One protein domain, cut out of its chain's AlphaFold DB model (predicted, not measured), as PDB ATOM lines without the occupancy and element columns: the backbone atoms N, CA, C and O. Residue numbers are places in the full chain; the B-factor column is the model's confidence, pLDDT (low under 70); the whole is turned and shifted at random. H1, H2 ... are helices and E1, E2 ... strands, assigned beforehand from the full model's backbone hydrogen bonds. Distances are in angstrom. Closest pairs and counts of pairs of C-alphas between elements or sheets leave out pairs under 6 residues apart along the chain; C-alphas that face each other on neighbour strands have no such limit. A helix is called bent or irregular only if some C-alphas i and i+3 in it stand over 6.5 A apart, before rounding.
ATOM      1  N   ASP A  35     167.270 180.190 292.575       87.62
ATOM      2  CA  ASP A  35     167.788 178.843 292.334       87.62
ATOM      3  C   ASP A  35     167.517 178.395 290.885       87.62
ATOM      4  O   ASP A  35     166.794 177.434 290.616       87.62
ATOM      5  N   CYS A  36     168.073 179.143 289.933       91.62
ATOM      6  CA  CYS A  36     167.811 178.961 288.513       91.62
ATOM      7  C   CYS A  36     168.880 178.119 287.822       91.62
ATOM      8  O   CYS A  36     170.073 178.343 288.024       91.62
ATOM      9  N   LEU A  37     168.460 177.229 286.923       93.19
ATOM     10  CA  LEU A  37     169.323 176.581 285.934       93.19
ATOM     11  C   LEU A  37     169.130 177.226 284.561       93.19
ATOM     12  O   LEU A  37     168.059 177.736 284.246       93.19
ATOM     13  N   GLN A  38     170.174 177.216 283.738       91.62
ATOM     14  CA  GLN A  38     170.134 177.771 282.387       91.62
ATOM     15  C   GLN A  38     170.000 176.644 281.369       91.62
ATOM     16  O   GLN A  38     170.851 175.761 281.323       91.62
ATOM     17  N   TYR A  39     168.949 176.704 280.555       90.69
ATOM     18  CA  TYR A  39     168.772 175.856 279.383       90.69
ATOM     19  C   TYR A  39     169.299 176.570 278.138       90.69
ATOM     20  O   TYR A  39     168.914 177.711 277.873       90.69
ATOM     21  N   ASN A  40     170.157 175.908 277.367       87.25
ATOM     22  CA  ASN A  40     170.708 176.450 276.128       87.25
ATOM     23  C   ASN A  40     170.025 175.836 274.895       87.25
ATOM     24  O   ASN A  40     170.319 174.709 274.495       87.25
ATOM     25  N   SER A  41     169.154 176.599 274.229       79.00
ATOM     26  CA  SER A  41     168.275 176.063 273.177       79.00
ATOM     27  C   SER A  41     168.932 175.825 271.810       79.00
ATOM     28  O   SER A  41     168.237 175.606 270.812       79.00
ATOM     29  N   VAL A  42     170.263 175.871 271.717       68.06
ATOM     30  CA  VAL A  42     171.008 175.731 270.448       68.06
ATOM     31  C   VAL A  42     170.740 174.388 269.750       68.06
ATOM     32  O   VAL A  42     170.875 174.287 268.526       68.06
ATOM     33  N   ASN A  43     170.349 173.358 270.508       52.50
ATOM     34  CA  ASN A  43     170.196 171.979 270.036       52.50
ATOM     35  C   ASN A  43     168.780 171.625 269.547       52.50
ATOM     36  O   ASN A  43     168.647 170.750 268.682       52.50
ATOM     37  N   TYR A  44     167.744 172.333 270.010       58.69
ATOM     38  CA  TYR A  44     166.346 171.956 269.765       58.69
ATOM     39  C   TYR A  44     165.846 172.264 268.338       58.69
ATOM     40  O   TYR A  44     164.851 171.719 267.864       58.69
ATOM     41  N   VAL A  45     166.581 173.070 267.564       54.16
ATOM     42  CA  VAL A  45     166.213 173.416 266.170       54.16
ATOM     43  C   VAL A  45     166.366 172.239 265.190       54.16
ATOM     44  O   VAL A  45     165.996 172.339 264.019       54.16
ATOM     45  N   LYS A  46     166.822 171.065 265.653       51.12
ATOM     46  CA  LYS A  46     166.920 169.845 264.832       51.12
ATOM     47  C   LYS A  46     165.603 169.445 264.153       51.12
ATOM     48  O   LYS A  46     165.661 168.850 263.078       51.12
ATOM     49  N   VAL A  47     164.446 169.789 264.721       49.59
ATOM     50  CA  VAL A  47     163.127 169.409 264.176       49.59
ATOM     51  C   VAL A  47     162.727 170.243 262.946       49.59
ATOM     52  O   VAL A  47     161.982 169.764 262.094       49.59
ATOM     53  N   LEU A  48     163.253 171.463 262.788       52.75
ATOM     54  CA  LEU A  48     162.737 172.426 261.803       52.75
ATOM     55  C   LEU A  48     163.420 172.386 260.432       52.75
ATOM     56  O   LEU A  48     162.982 173.069 259.509       52.75
ATOM     57  N   GLY A  49     164.441 171.541 260.267       49.78
ATOM     58  CA  GLY A  49     165.282 171.550 259.078       49.78
ATOM     59  C   GLY A  49     166.130 172.821 259.051       49.78
ATOM     60  O   GLY A  49     165.624 173.936 259.032       49.78
ATOM     61  N   ILE A  50     167.448 172.658 259.071       50.88
ATOM     62  CA  ILE A  50     168.379 173.787 259.045       50.88
ATOM     63  C   ILE A  50     168.205 174.509 257.704       50.88
ATOM     64  O   ILE A  50     168.725 174.063 256.676       50.88
ATOM     65  N   ASP A  51     167.475 175.622 257.690       55.19
ATOM     66  CA  ASP A  51     167.610 176.578 256.606       55.19
ATOM     67  C   ASP A  51     168.989 177.210 256.762       55.19
ATOM     68  O   ASP A  51     169.198 178.078 257.594       55.19
ATOM     69  N   SER A  52     169.947 176.763 255.950       56.69
ATOM     70  CA  SER A  52     171.331 177.265 255.951       56.69
ATOM     71  C   SER A  52     171.473 178.791 255.806       56.69
ATOM     72  O   SER A  52     172.579 179.309 255.950       56.69
ATOM     73  N   ARG A  53     170.386 179.507 255.482       57.47
ATOM     74  CA  ARG A  53     170.325 180.974 255.464       57.47
ATOM     75  C   ARG A  53     170.244 181.591 256.861       57.47
ATOM     76  O   ARG A  53     170.583 182.763 256.990       57.47
ATOM     77  N   PHE A  54     169.829 180.825 257.866       58.25
ATOM     78  CA  PHE A  54     169.613 181.281 259.231       58.25
ATOM     79  C   PHE A  54     170.454 180.427 260.198       58.25
ATOM     80  O   PHE A  54     170.289 179.205 260.233       58.25
ATOM     81  N   PRO A  55     171.426 181.017 260.921       60.34
ATOM     82  CA  PRO A  55     172.179 180.291 261.944       60.34
ATOM     83  C   PRO A  55     171.239 179.818 263.062       60.34
ATOM     84  O   PRO A  55     170.165 180.375 263.226       60.34
ATOM     85  N   ASN A  56     171.619 178.798 263.840       62.09
ATOM     86  CA  ASN A  56     170.759 178.342 264.936       62.09
ATOM     87  C   ASN A  56     170.450 179.512 265.893       62.09
ATOM     88  O   ASN A  56     171.395 180.190 266.310       62.09
ATOM     89  N   PRO A  57     169.174 179.722 266.265       63.97
ATOM     90  CA  PRO A  57     168.820 180.720 267.258       63.97
ATOM     91  C   PRO A  57     169.517 180.365 268.571       63.97
ATOM     92  O   PRO A  57     169.487 179.214 269.017       63.97
ATOM     93  N   TYR A  58     170.203 181.347 269.145       73.25
ATOM     94  CA  TYR A  58     170.858 181.213 270.435       73.25
ATOM     95  C   TYR A  58     169.945 181.804 271.497       73.25
ATOM     96  O   TYR A  58     169.738 183.013 271.523       73.25
ATOM     97  N   GLN A  59     169.429 180.952 272.378       80.44
ATOM     98  CA  GLN A  59     168.613 181.384 273.498       80.44
ATOM     99  C   GLN A  59     169.086 180.706 274.783       80.44
ATOM    100  O   GLN A  59     169.274 179.487 274.816       80.44
ATOM    101  N   ILE A  60     169.254 181.499 275.844       86.88
ATOM    102  CA  ILE A  60     169.438 181.001 277.208       86.88
ATOM    103  C   ILE A  60     168.135 181.223 277.967       86.88
ATOM    104  O   ILE A  60     167.702 182.362 278.133       86.88
ATOM    105  N   ILE A  61     167.526 180.140 278.440       88.19
ATOM    106  CA  ILE A  61     166.234 180.171 279.126       88.19
ATOM    107  C   ILE A  61     166.447 179.808 280.598       88.19
ATOM    108  O   ILE A  61     166.921 178.705 280.887       88.19
ATOM    109  N   PRO A  62     166.129 180.707 281.544       90.81
ATOM    110  CA  PRO A  62     166.254 180.412 282.962       90.81
ATOM    111  C   PRO A  62     165.069 179.567 283.452       90.81
ATOM    112  O   PRO A  62     163.920 180.000 283.436       90.81
ATOM    113  N   TYR A  63     165.367 178.376 283.960       90.50
ATOM    114  CA  TYR A  63     164.436 177.522 284.688       90.50
ATOM    115  C   TYR A  63     164.652 177.735 286.178       90.50
ATOM    116  O   TYR A  63     165.554 177.157 286.784       90.50
ATOM    117  N   CYS A  64     163.838 178.615 286.747       87.69
ATOM    118  CA  CYS A  64     163.916 178.999 288.147       87.69
ATOM    119  C   CYS A  64     162.893 178.256 288.985       87.69
ATOM    120  O   CYS A  64     161.757 178.025 288.553       87.69
ATOM    121  N   LEU A  65     163.265 177.969 290.224       82.31
ATOM    122  CA  LEU A  65     162.289 177.563 291.211       82.31
ATOM    123  C   LEU A  65     161.423 178.773 291.558       82.31
ATOM    124  O   LEU A  65     161.891 179.913 291.624       82.31
ATOM    125  N   ARG A  66     160.121 178.533 291.723       71.56
ATOM    126  CA  ARG A  66     159.177 179.536 292.210       71.56
ATOM    127  C   ARG A  66     158.598 179.045 293.535       71.56
ATOM    128  O   ARG A  66     158.027 177.959 293.578       71.56
ATOM    129  N   PRO A  67     158.722 179.834 294.600       63.69
ATOM    130  CA  PRO A  67     158.257 179.463 295.921       63.69
ATOM    131  C   PRO A  67     156.764 179.794 296.013       63.69
ATOM    132  O   PRO A  67     156.316 180.819 295.495       63.69
ATOM    133  N   PHE A  68     155.966 178.943 296.652       56.00
ATOM    134  CA  PHE A  68     154.517 179.162 296.715       56.00
ATOM    135  C   PHE A  68     154.115 180.233 297.745       56.00
ATOM    136  O   PHE A  68     153.023 180.794 297.643       56.00
ATOM    137  N   SER A  69     154.989 180.574 298.699       57.91
ATOM    138  CA  SER A  69     154.778 181.653 299.673       57.91
ATOM    139  C   SER A  69     156.097 182.193 300.239       57.91
ATOM    140  O   SER A  69     157.086 181.467 300.276       57.91
ATOM    141  N   GLU A  70     156.109 183.441 300.734       53.25
ATOM    142  CA  GLU A  70     157.252 184.032 301.463       53.25
ATOM    143  C   GLU A  70     157.601 183.278 302.766       53.25
ATOM    144  O   GLU A  70     158.726 183.378 303.248       53.25
ATOM    145  N   GLU A  71     156.655 182.528 303.345       52.41
ATOM    146  CA  GLU A  71     156.822 181.829 304.629       52.41
ATOM    147  C   GLU A  71     157.454 180.432 304.476       52.41
ATOM    148  O   GLU A  71     158.224 180.025 305.346       52.41
ATOM    149  N   GLU A  72     157.219 179.723 303.363       52.19
ATOM    150  CA  GLU A  72     157.864 178.423 303.069       52.19
ATOM    151  C   GLU A  72     159.369 178.538 302.794       52.19
ATOM    152  O   GLU A  72     160.110 177.572 302.955       52.19
ATOM    153  N   TRP A  73     159.838 179.729 302.431       53.12
ATOM    154  CA  TRP A  73     161.256 180.015 302.230       53.12
ATOM    155  C   TRP A  73     162.113 179.921 303.479       53.12
ATOM    156  O   TRP A  73     163.318 179.689 303.385       53.12
ATOM    157  N   VAL A  74     161.524 180.190 304.644       47.41
ATOM    158  CA  VAL A  74     162.295 180.393 305.876       47.41
ATOM    159  C   VAL A  74     162.810 179.065 306.442       47.41
ATOM    160  O   VAL A  74     163.738 179.078 307.243       47.41
ATOM    161  N   ASP A  75     162.311 177.930 305.948       46.41
ATOM    162  CA  ASP A  75     162.813 176.601 306.282       46.41
ATOM    163  C   ASP A  75     162.931 175.723 305.020       46.41
ATOM    164  O   ASP A  75     162.269 174.690 304.896       46.41
ATOM    165  N   THR A  76     163.847 176.040 304.091       53.22
ATOM    166  CA  THR A  76     164.493 174.948 303.337       53.22
ATOM    167  C   THR A  76     165.284 174.132 304.349       53.22
ATOM    168  O   THR A  76     166.430 174.445 304.672       53.22
ATOM    169  N   VAL A  77     164.613 173.134 304.925       57.44
ATOM    170  CA  VAL A  77     165.160 172.176 305.881       57.44
ATOM    171  C   VAL A  77     166.483 171.683 305.317       57.44
ATOM    172  O   VAL A  77     166.499 170.979 304.313       57.44
ATOM    173  N   ILE A  78     167.598 172.068 305.942       58.59
ATOM    174  CA  ILE A  78     168.911 171.514 305.617       58.59
ATOM    175  C   ILE A  78     168.776 169.996 305.744       58.59
ATOM    176  O   ILE A  78     168.662 169.464 306.857       58.59
ATOM    177  N   VAL A  79     168.755 169.288 304.615       62.72
ATOM    178  CA  VAL A  79     168.694 167.828 304.605       62.72
ATOM    179  C   VAL A  79     170.106 167.337 304.890       62.72
ATOM    180  O   VAL A  79     170.924 167.156 303.994       62.72
ATOM    181  N   HIS A  80     170.411 167.185 306.179       63.25
ATOM    182  CA  HIS A  80     171.757 166.864 306.659       63.25
ATOM    183  C   HIS A  80     172.309 165.567 306.045       63.25
ATOM    184  O   HIS A  80     173.518 165.454 305.868       63.25
ATOM    185  N   ASP A  81     171.434 164.629 305.673       75.88
ATOM    186  CA  ASP A  81     171.811 163.339 305.088       75.88
ATOM    187  C   ASP A  81     172.426 163.462 303.679       75.88
ATOM    188  O   ASP A  81     173.133 162.556 303.241       75.88
ATOM    189  N   ASN A  82     172.225 164.593 302.991       84.38
ATOM    190  CA  ASN A  82     172.728 164.816 301.632       84.38
ATOM    191  C   ASN A  82     174.076 165.558 301.596       84.38
ATOM    192  O   ASN A  82     174.668 165.699 300.524       84.38
ATOM    193  N   ILE A  83     174.587 166.008 302.746       86.25
ATOM    194  CA  ILE A  83     175.811 166.811 302.857       86.25
ATOM    195  C   ILE A  83     176.972 165.912 303.299       86.25
ATOM    196  O   ILE A  83     176.987 165.393 304.412       86.25
ATOM    197  N   VAL A  84     177.994 165.778 302.453       88.56
ATOM    198  CA  VAL A  84     179.224 165.030 302.769       88.56
ATOM    199  C   VAL A  84     180.101 165.818 303.740       88.56
ATOM    200  O   VAL A  84     180.635 165.278 304.709       88.56
ATOM    201  N   SER A  85     180.277 167.109 303.470       89.69
ATOM    202  CA  SER A  85     181.060 168.023 304.300       89.69
ATOM    203  C   SER A  85     180.652 169.466 304.026       89.69
ATOM    204  O   SER A  85     180.075 169.765 302.987       89.69
ATOM    205  N   ASN A  86     180.988 170.386 304.925       91.94
ATOM    206  CA  ASN A  86     180.916 171.817 304.645       91.94
ATOM    207  C   ASN A  86     182.273 172.456 304.940       91.94
ATOM    208  O   ASN A  86     182.955 172.048 305.879       91.94
ATOM    209  N   LEU A  87     182.674 173.400 304.096       94.38
ATOM    210  CA  LEU A  87     183.993 174.023 304.113       94.38
ATOM    211  C   LEU A  87     183.819 175.534 304.026       94.38
ATOM    212  O   LEU A  87     183.066 176.027 303.188       94.38
ATOM    213  N   THR A  88     184.506 176.266 304.891       95.69
ATOM    214  CA  THR A  88     184.576 177.728 304.812       95.69
ATOM    215  C   THR A  88     185.493 178.172 303.676       95.69
ATOM    216  O   THR A  88     186.390 177.433 303.262       95.69
ATOM    217  N   PHE A  89     185.333 179.405 303.198       95.62
ATOM    218  CA  PHE A  89     186.221 179.978 302.183       95.62
ATOM    219  C   PHE A  89     187.701 179.965 302.609       95.62
ATOM    220  O   PHE A  89     188.583 179.712 301.785       95.62
ATOM    221  N   ASP A  90     188.001 180.158 303.899       93.94
ATOM    222  CA  ASP A  90     189.371 180.050 304.423       93.94
ATOM    223  C   ASP A  90     189.937 178.624 304.342       93.94
ATOM    224  O   ASP A  90     191.105 178.427 303.991       93.94
ATOM    225  N   GLU A  91     189.109 177.619 304.630       95.50
ATOM    226  CA  GLU A  91     189.488 176.207 304.519       95.50
ATOM    227  C   GLU A  91     189.712 175.818 303.056       95.50
ATOM    228  O   GLU A  91     190.760 175.254 302.736       95.50
ATOM    229  N   LEU A  92     188.800 176.203 302.156       95.94
ATOM    230  CA  LEU A  92     188.936 175.993 300.709       95.94
ATOM    231  C   LEU A  92     190.229 176.616 300.172       95.94
ATOM    232  O   LEU A  92     190.992 175.969 299.454       95.94
ATOM    233  N   LYS A  93     190.522 177.854 300.585       94.56
ATOM    234  CA  LYS A  93     191.760 178.550 300.220       94.56
ATOM    235  C   LYS A  93     192.998 177.826 300.746       94.56
ATOM    236  O   LYS A  93     193.969 177.669 300.014       94.56
ATOM    237  N   THR A  94     192.970 177.360 301.995       95.50
ATOM    238  CA  THR A  94     194.078 176.594 302.595       95.50
ATOM    239  C   THR A  94     194.313 175.268 301.863       95.50
ATOM    240  O   THR A  94     195.444 174.783 301.793       95.50
ATOM    241  N   MET A  95     193.258 174.700 301.278       95.81
ATOM    242  CA  MET A  95     193.299 173.504 300.437       95.81
ATOM    243  C   MET A  95     193.687 173.784 298.971       95.81
ATOM    244  O   MET A  95     193.790 172.833 298.200       95.81
ATOM    245  N   ASN A  96     193.948 175.042 298.587       95.88
ATOM    246  CA  ASN A  96     194.195 175.484 297.205       95.88
ATOM    247  C   ASN A  96     193.067 175.114 296.219       95.88
ATOM    248  O   ASN A  96     193.343 174.789 295.064       95.88
ATOM    249  N   VAL A  97     191.812 175.145 296.672       96.00
ATOM    250  CA  VAL A  97     190.640 174.957 295.804       96.00
ATOM    251  C   VAL A  97     190.453 176.195 294.923       96.00
ATOM    252  O   VAL A  97     190.627 177.320 295.385       96.00
ATOM    253  N   THR A  98     190.113 176.002 293.651       95.88
ATOM    254  CA  THR A  98     189.816 177.084 292.697       95.88
ATOM    255  C   THR A  98     188.313 177.201 292.443       95.88
ATOM    256  O   THR A  98     187.573 176.237 292.647       95.88
ATOM    257  N   GLY A  99     187.834 178.334 291.916       94.19
ATOM    258  CA  GLY A  99     186.435 178.457 291.495       94.19
ATOM    259  C   GLY A  99     186.029 177.427 290.438       94.19
ATOM    260  O   GLY A  99     184.899 176.950 290.442       94.19
ATOM    261  N   ARG A 100     186.964 176.981 289.584       94.56
ATOM    262  CA  ARG A 100     186.709 175.886 288.631       94.56
ATOM    263  C   ARG A 100     186.421 174.561 289.333       94.56
ATOM    264  O   ARG A 100     185.562 173.816 288.865       94.56
ATOM    265  N   ASP A 101     187.125 174.271 290.424       94.25
ATOM    266  CA  ASP A 101     186.878 173.061 291.207       94.25
ATOM    267  C   ASP A 101     185.482 173.122 291.835       94.25
ATOM    268  O   ASP A 101     184.709 172.179 291.688       94.25
ATOM    269  N   LEU A 102     185.106 174.266 292.419       94.31
ATOM    270  CA  LEU A 102     183.762 174.482 292.967       94.31
ATOM    271  C   LEU A 102     182.665 174.329 291.903       94.31
ATOM    272  O   LEU A 102     181.673 173.642 292.146       94.31
ATOM    273  N   LEU A 103     182.855 174.896 290.706       92.56
ATOM    274  CA  LEU A 103     181.916 174.715 289.593       92.56
ATOM    275  C   LEU A 103     181.761 173.235 289.230       92.56
ATOM    276  O   LEU A 103     180.636 172.765 289.078       92.56
ATOM    277  N   SER A 104     182.868 172.487 289.163       91.06
ATOM    278  CA  SER A 104     182.843 171.044 288.883       91.06
ATOM    279  C   SER A 104     182.144 170.216 289.967       91.06
ATOM    280  O   SER A 104     181.764 169.075 289.720       91.06
ATOM    281  N   TRP A 105     181.955 170.789 291.157       91.12
ATOM    282  CA  TRP A 105     181.204 170.201 292.268       91.12
ATOM    283  C   TRP A 105     179.765 170.728 292.350       91.12
ATOM    284  O   TRP A 105     179.136 170.616 293.399       91.12
ATOM    285  N   SER A 106     179.246 171.311 291.263       91.81
ATOM    286  CA  SER A 106     177.888 171.870 291.184       91.81
ATOM    287  C   SER A 106     177.617 172.987 292.207       91.81
ATOM    288  O   SER A 106     176.475 173.205 292.610       91.81
ATOM    289  N   ALA A 107     178.654 173.722 292.632       93.38
ATOM    290  CA  ALA A 107     178.465 174.936 293.426       93.38
ATOM    291  C   ALA A 107     177.671 175.985 292.629       93.38
ATOM    292  O   ALA A 107     177.823 176.078 291.405       93.38
ATOM    293  N   SER A 108     176.851 176.792 293.311       93.62
ATOM    294  CA  SER A 108     176.165 177.912 292.660       93.62
ATOM    295  C   SER A 108     177.167 178.945 292.161       93.62
ATOM    296  O   SER A 108     178.247 179.123 292.730       93.62
ATOM    297  N   ILE A 109     176.814 179.625 291.078       93.75
ATOM    298  CA  ILE A 109     177.722 180.566 290.434       93.75
ATOM    299  C   ILE A 109     177.885 181.814 291.297       93.75
ATOM    300  O   ILE A 109     179.011 182.270 291.460       93.75
ATOM    301  N   ASP A 110     176.830 182.246 291.994       91.81
ATOM    302  CA  ASP A 110     176.919 183.348 292.959       91.81
ATOM    303  C   ASP A 110     177.929 183.034 294.088       91.81
ATOM    304  O   ASP A 110     178.746 183.878 294.463       91.81
ATOM    305  N   LEU A 111     177.948 181.792 294.600       93.25
ATOM    306  CA  LEU A 111     178.926 181.366 295.610       93.25
ATOM    307  C   LEU A 111     180.354 181.365 295.050       93.25
ATOM    308  O   LEU A 111     181.286 181.787 295.737       93.25
ATOM    309  N   VAL A 112     180.536 180.898 293.814       94.75
ATOM    310  CA  VAL A 112     181.847 180.887 293.151       94.75
ATOM    311  C   VAL A 112     182.355 182.308 292.912       94.75
ATOM    312  O   VAL A 112     183.520 182.581 293.190       94.75
ATOM    313  N   GLU A 113     181.497 183.229 292.479       93.06
ATOM    314  CA  GLU A 113     181.844 184.644 292.306       93.06
ATOM    315  C   GLU A 113     182.280 185.283 293.630       93.06
ATOM    316  O   GLU A 113     183.324 185.937 293.689       93.06
ATOM    317  N   ARG A 114     181.552 185.028 294.729       92.06
ATOM    318  CA  ARG A 114     181.971 185.481 296.067       92.06
ATOM    319  C   ARG A 114     183.299 184.870 296.502       92.06
ATOM    320  O   ARG A 114     184.118 185.564 297.104       92.06
ATOM    321  N   TYR A 115     183.533 183.595 296.198       94.44
ATOM    322  CA  TYR A 115     184.795 182.935 296.528       94.44
ATOM    323  C   TYR A 115     185.976 183.544 295.765       94.44
ATOM    324  O   TYR A 115     187.007 183.845 296.366       94.44
ATOM    325  N   GLU A 116     185.821 183.796 294.465       94.00
ATOM    326  CA  GLU A 116     186.843 184.454 293.646       94.00
ATOM    327  C   GLU A 116     187.109 185.894 294.124       94.00
ATOM    328  O   GLU A 116     188.266 186.311 294.226       94.00
ATOM    329  N   ASN A 117     186.070 186.635 294.526       91.88
ATOM    330  CA  ASN A 117     186.230 187.950 295.153       91.88
ATOM    331  C   ASN A 117     187.016 187.861 296.473       91.88
ATOM    332  O   ASN A 117     187.966 188.618 296.680       91.88
ATOM    333  N   TYR A 118     186.708 186.885 297.335       92.81
ATOM    334  CA  TYR A 118     187.460 186.634 298.570       92.81
ATOM    335  C   TYR A 118     188.942 186.315 298.311       92.81
ATOM    336  O   TYR A 118     189.822 186.775 299.050       92.81
ATOM    337  N   LEU A 119     189.247 185.542 297.263       91.75
ATOM    338  CA  LEU A 119     190.626 185.225 296.887       91.75
ATOM    339  C   LEU A 119     191.413 186.466 296.441       91.75
ATOM    340  O   LEU A 119     192.604 186.555 296.757       91.75
ATOM    341  N   ASN A 120     190.757 187.410 295.759       88.56
ATOM    342  CA  ASN A 120     191.376 188.623 295.220       88.56
ATOM    343  C   ASN A 120     191.515 189.749 296.257       88.56
ATOM    344  O   ASN A 120     192.613 190.282 296.430       88.56
ATOM    345  N   ASP A 121     190.435 190.080 296.969       80.88
ATOM    346  CA  ASP A 121     190.355 191.287 297.803       80.88
ATOM    347  C   ASP A 121     190.533 191.018 299.308       80.88
ATOM    348  O   ASP A 121     190.684 191.955 300.095       80.88
ATOM    349  N   LEU A 122     190.585 189.742 299.721       69.62
ATOM    350  CA  LEU A 122     190.674 189.315 301.128       69.62
ATOM    351  C   LEU A 122     189.588 189.940 302.014       69.62
ATOM    352  O   LEU A 122     189.852 190.300 303.166       69.62
ATOM    353  N   GLU A 123     188.371 190.068 301.485       73.69
ATOM    354  CA  GLU A 123     187.240 190.593 302.240       73.69
ATOM    355  C   GLU A 123     187.001 189.727 303.491       73.69
ATOM    356  O   GLU A 123     186.744 188.525 303.413       73.69
ATOM    357  N   ILE A 124     187.185 190.331 304.671       69.56
ATOM    358  CA  ILE A 124     187.255 189.605 305.951       69.56
ATOM    359  C   ILE A 124     185.916 188.943 306.285       69.56
ATOM    360  O   ILE A 124     185.904 187.880 306.907       69.56
ATOM    361  N   ASP A 125     184.807 189.545 305.859       76.75
ATOM    362  CA  ASP A 125     183.466 189.070 306.185       76.75
ATOM    363  C   ASP A 125     183.114 187.797 305.398       76.75
ATOM    364  O   ASP A 125     182.632 186.828 305.989       76.75
ATOM    365  N   SER A 126     183.493 187.719 304.116       83.00
ATOM    366  CA  SER A 126     183.295 186.536 303.259       83.00
ATOM    367  C   SER A 126     184.140 185.329 303.674       83.00
ATOM    368  O   SER A 126     183.919 184.217 303.208       83.00
ATOM    369  N   LYS A 127     185.104 185.503 304.588       86.81
ATOM    370  CA  LYS A 127     185.936 184.413 305.118       86.81
ATOM    371  C   LYS A 127     185.106 183.249 305.679       86.81
ATOM    372  O   LYS A 127     185.536 182.093 305.620       86.81
ATOM    373  N   PHE A 128     183.963 183.568 306.285       88.94
ATOM    374  CA  PHE A 128     183.106 182.607 306.977       88.94
ATOM    375  C   PHE A 128     182.015 182.006 306.087       88.94
ATOM    376  O   PHE A 128     181.309 181.108 306.559       88.94
ATOM    377  N   ASP A 129     181.902 182.451 304.832       91.12
ATOM    378  CA  ASP A 129     180.998 181.855 303.850       91.12
ATOM    379  C   ASP A 129     181.347 180.381 303.646       91.12
ATOM    380  O   ASP A 129     182.512 179.970 303.737       91.12
ATOM    381  N   ARG A 130     180.313 179.565 303.421       92.62
ATOM    382  CA  ARG A 130     180.414 178.105 303.406       92.62
ATOM    383  C   ARG A 130     179.994 177.535 302.068       92.62
ATOM    384  O   ARG A 130     178.913 177.824 301.575       92.62
ATOM    385  N   PHE A 131     180.819 176.630 301.563       94.38
ATOM    386  CA  PHE A 131     180.446 175.668 300.543       94.38
ATOM    387  C   PHE A 131     179.962 174.375 301.210       94.38
ATOM    388  O   PHE A 131     180.632 173.844 302.104       94.38
ATOM    389  N   TYR A 132     178.824 173.852 300.758       92.06
ATOM    390  CA  TYR A 132     178.310 172.544 301.158       92.06
ATOM    391  C   TYR A 132     178.617 171.534 300.054       92.06
ATOM    392  O   TYR A 132     178.139 171.652 298.933       92.06
ATOM    393  N   ASN A 133     179.445 170.544 300.377       91.94
ATOM    394  CA  ASN A 133     179.812 169.473 299.467       91.94
ATOM    395  C   ASN A 133     178.719 168.401 299.481       91.94
ATOM    396  O   ASN A 133     178.547 167.703 300.487       91.94
ATOM    397  N   CYS A 134     177.985 168.289 298.381       89.88
ATOM    398  CA  CYS A 134     176.827 167.415 298.268       89.88
ATOM    399  C   CYS A 134     177.208 165.979 297.901       89.88
ATOM    400  O   CYS A 134     178.192 165.719 297.209       89.88
ATOM    401  N   THR A 135     176.403 165.021 298.358       88.44
ATOM    402  CA  THR A 135     176.482 163.638 297.878       88.44
ATOM    403  C   THR A 135     175.948 163.594 296.445       88.44
ATOM    404  O   THR A 135     174.831 164.058 296.239       88.44
ATOM    405  N   PRO A 136     176.650 163.018 295.452       84.62
ATOM    406  CA  PRO A 136     176.069 162.819 294.119       84.62
ATOM    407  C   PRO A 136     174.748 162.028 294.214       84.62
ATOM    408  O   PRO A 136     174.701 161.020 294.917       84.62
ATOM    409  N   LEU A 137     173.634 162.406 293.578       83.62
ATOM    410  CA  LEU A 137     173.374 163.416 292.533       83.62
ATOM    411  C   LEU A 137     172.805 164.755 293.059       83.62
ATOM    412  O   LEU A 137     172.205 165.519 292.304       83.62
ATOM    413  N   TRP A 138     172.952 165.034 294.353       88.38
ATOM    414  CA  TRP A 138     172.372 166.215 294.983       88.38
ATOM    415  C   TRP A 138     173.158 167.486 294.666       88.38
ATOM    416  O   TRP A 138     174.386 167.471 294.569       88.38
ATOM    417  N   PHE A 139     172.441 168.600 294.558       90.19
ATOM    418  CA  PHE A 139     172.993 169.924 294.293       90.19
ATOM    419  C   PHE A 139     172.155 171.026 294.957       90.19
ATOM    420  O   PHE A 139     171.124 170.772 295.588       90.19
ATOM    421  N   GLY A 140     172.623 172.265 294.822       88.62
ATOM    422  CA  GLY A 140     172.029 173.452 295.430       88.62
ATOM    423  C   GLY A 140     172.784 173.932 296.665       88.62
ATOM    424  O   GLY A 140     173.628 173.223 297.212       88.62
ATOM    425  N   THR A 141     172.479 175.154 297.106       86.56
ATOM    426  CA  THR A 141     173.165 175.841 298.218       86.56
ATOM    427  C   THR A 141     173.255 174.997 299.494       86.56
ATOM    428  O   THR A 141     174.246 175.073 300.216       86.56
ATOM    429  N   PHE A 142     172.253 174.154 299.746       86.69
ATOM    430  CA  PHE A 142     172.148 173.257 300.897       86.69
ATOM    431  C   PHE A 142     171.921 171.791 300.490       86.69
ATOM    432  O   PHE A 142     171.381 171.016 301.279       86.69
ATOM    433  N   CYS A 143     172.329 171.397 299.276       88.38
ATOM    434  CA  CYS A 143     172.136 170.043 298.740       88.38
ATOM    435  C   CYS A 143     170.663 169.591 298.732       88.38
ATOM    436  O   CYS A 143     170.345 168.441 299.048       88.38
ATOM    437  N   GLN A 144     169.760 170.526 298.429       85.94
ATOM    438  CA  GLN A 144     168.315 170.351 298.544       85.94
ATOM    439  C   GLN A 144     167.643 169.825 297.266       85.94
ATOM    440  O   GLN A 144     166.491 169.396 297.325       85.94
ATOM    441  N   PHE A 145     168.338 169.840 296.126       88.00
ATOM    442  CA  PHE A 145     167.781 169.446 294.832       88.00
ATOM    443  C   PHE A 145     168.483 168.217 294.265       88.00
ATOM    444  O   PHE A 145     169.668 167.995 294.501       88.00
ATOM    445  N   THR A 146     167.744 167.420 293.501       87.88
ATOM    446  CA  THR A 146     168.253 166.293 292.715       87.88
ATOM    447  C   THR A 146     167.308 166.057 291.542       87.88
ATOM    448  O   THR A 146     166.114 166.342 291.642       87.88
ATOM    449  N   PHE A 147     167.827 165.506 290.449       85.75
ATOM    450  CA  PHE A 147     167.013 164.927 289.384       85.75
ATOM    451  C   PHE A 147     167.036 163.401 289.488       85.75
ATOM    452  O   PHE A 147     168.009 162.823 289.975       85.75
ATOM    453  N   ASP A 148     166.001 162.741 288.968       80.19
ATOM    454  CA  ASP A 148     165.972 161.282 288.774       80.19
ATOM    455  C   ASP A 148     166.774 160.861 287.517       80.19
ATOM    456  O   ASP A 148     166.421 159.913 286.817       80.19
ATOM    457  N   SER A 149     167.832 161.607 287.183       78.06
ATOM    458  CA  SER A 149     168.667 161.427 285.990       78.06
ATOM    459  C   SER A 149     170.080 161.953 286.247       78.06
ATOM    460  O   SER A 149     170.264 162.921 286.986       78.06
ATOM    461  N   ASP A 150     171.082 161.320 285.637       76.62
ATOM    462  CA  ASP A 150     172.486 161.746 285.634       76.62
ATOM    463  C   ASP A 150     172.874 162.559 284.381       76.62
ATOM    464  O   ASP A 150     174.049 162.876 284.193       76.62
ATOM    465  N   GLN A 151     171.893 162.912 283.545       85.06
ATOM    466  CA  GLN A 151     172.058 163.683 282.310       85.06
ATOM    467  C   GLN A 151     172.393 165.162 282.550       85.06
ATOM    468  O   GLN A 151     172.261 165.687 283.657       85.06
ATOM    469  N   LEU A 152     172.809 165.858 281.487       87.56
ATOM    470  CA  LEU A 152     172.934 167.314 281.507       87.56
ATOM    471  C   LEU A 152     171.550 167.964 281.591       87.56
ATOM    472  O   LEU A 152     170.560 167.406 281.123       87.56
ATOM    473  N   PHE A 153     171.489 169.173 282.149       89.19
ATOM    474  CA  PHE A 153     170.224 169.893 282.287       89.19
ATOM    475  C   PHE A 153     169.524 170.130 280.941       89.19
ATOM    476  O   PHE A 153     168.311 169.950 280.850       89.19
ATOM    477  N   ASP A 154     170.289 170.448 279.893       87.62
ATOM    478  CA  ASP A 154     169.744 170.645 278.547       87.62
ATOM    479  C   ASP A 154     169.026 169.390 278.029       87.62
ATOM    480  O   ASP A 154     167.898 169.482 277.550       87.62
ATOM    481  N   ASP A 155     169.629 168.211 278.207       86.75
ATOM    482  CA  ASP A 155     169.037 166.935 277.787       86.75
ATOM    483  C   ASP A 155     167.755 166.627 278.582       86.75
ATOM    484  O   ASP A 155     166.767 166.157 278.018       86.75
ATOM    485  N   ILE A 156     167.740 166.938 279.886       88.31
ATOM    486  CA  ILE A 156     166.559 166.757 280.744       88.31
ATOM    487  C   ILE A 156     165.387 167.602 280.231       88.31
ATOM    488  O   ILE A 156     164.258 167.105 280.158       88.31
ATOM    489  N   VAL A 157     165.631 168.867 279.871       88.31
ATOM    490  CA  VAL A 157     164.595 169.762 279.333       88.31
ATOM    491  C   VAL A 157     164.080 169.238 277.992       88.31
ATOM    492  O   VAL A 157     162.868 169.078 277.831       88.31
TER     493      VAL A 157
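What this domain is: This is residues 35 to 157 of the 348 residues of the protein "Hypothetical protein" of Adineta ricciae (UniProt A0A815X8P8). Two loosely joined lobes make this domain: a narrow arm of two antiparallel strands, E1 and E2, with H1 at its far end and H7 packed on E1, and a cluster of helices, H3 to H6, gathered at one end of a second two-stranded sheet, E3 and E4. Between the lobes run residues 66 to 82, which include H2, and residues 135 to 152, which hold no named element. Residues 47 to 54 and residues 67 to 75, of which 72 to 75 belong to H2, stick out. The printed part has 123 residues with seven named helices and four named strands, in the order E1 H1 E2 H2 E3 H3 H4 H5 H6 E4 H7; the class is mixed, helices and strands. The whole is loose, with a radius of gyration of the C-alphas of 18.1 A, and elongated, spanning 54 by 35 by 27 A.

Where its parts are: E1, residues 35 to 40, begins at C-alpha 35, at (167.788, 178.843, 292.334), and is 16.6 A long. H1, residues 41 to 48, is 13.2 A long and only just irregular: C-alphas 44 and 47 are 6.9 A apart. E2, residues 60 to 65, is 16.1 A long. H2 is residues 72 to 75. E3, residues 83 to 88, is 14.1 A long. H3, residues 89 to 94, and H4, residues 99 to 104, follow. H5, residues 109 to 121, is the longest helix by residues, at 18.1 A, and begins at C-alpha 109, at (177.722, 180.566, 290.434). H6, residues 125 to 128, is only just irregular: C-alphas 125 and 128 are 6.52 A apart. E4, residues 130 to 134, is 12.4 A long. H7, residues 153 to 157, ends at C-alpha 157, at (164.595, 169.762, 279.333).

How they stand to each other: E1 and E2 are antiparallel at 153 degrees, with N 37 and O 63 at 2.9 A and N 63 and O 37 at 2.8 A, within hydrogen-bond range. The closest C-alphas of E1 and H7 are those of Tyr 39 and Asp 154, 5.4 A apart. H1 and H7 are close but not clearly touching, with the C-alphas of Ser 41 and Asp 154 closest at 7.8 A. H2 touches no helix. E3 and E4 are antiparallel at 159 degrees, with N 87 and O 131 at 2.9 A and N 133 and O 85 at 2.8 A. H5 is the hub, touching three helices. H4 and H5 form a helical hairpin, at a shallow tilt of 24 degrees, opposite ways, closest at the C-alphas of Gly 99 and Val 112, 5.4 A. With residues 115 to 119 alone H5 only just touches H3, with 3 pairs of C-alphas within 8 A, closest at Phe 89 and Tyr 115, 6.5 A; the tilt is steep, 59 degrees, the same way. With residues 114 to 118 alone H5 touches H6, closest at the C-alphas of Tyr 118 and Ser 126, 6.3 A. H3 and H6 touch, closest at the C-alphas of Phe 89 and Lys 127, 5.3 A. E1 and E4 are apart, as are E2 and E3. In H3, H4, H5 and H7 every O i to N i+4 pair is within hydrogen-bond range; in H1 0 of 4 are, beside 2 of 5 O i to N i+3 pairs, and H2 and H6 are too short for an O i to N i+4 pair.

The domain as a whole: The two C-alphas farthest apart are those of Gly 49 and Ile 124, at 54.8 A. The printed part has no cut. The long links are H1 to E2, 11 residues, and E4 to H7, 18 residues. The mean pLDDT of the printed part is 80.6, and 32 residues are under 70: residues 42 to 57, 67 to 80, 122 and 124.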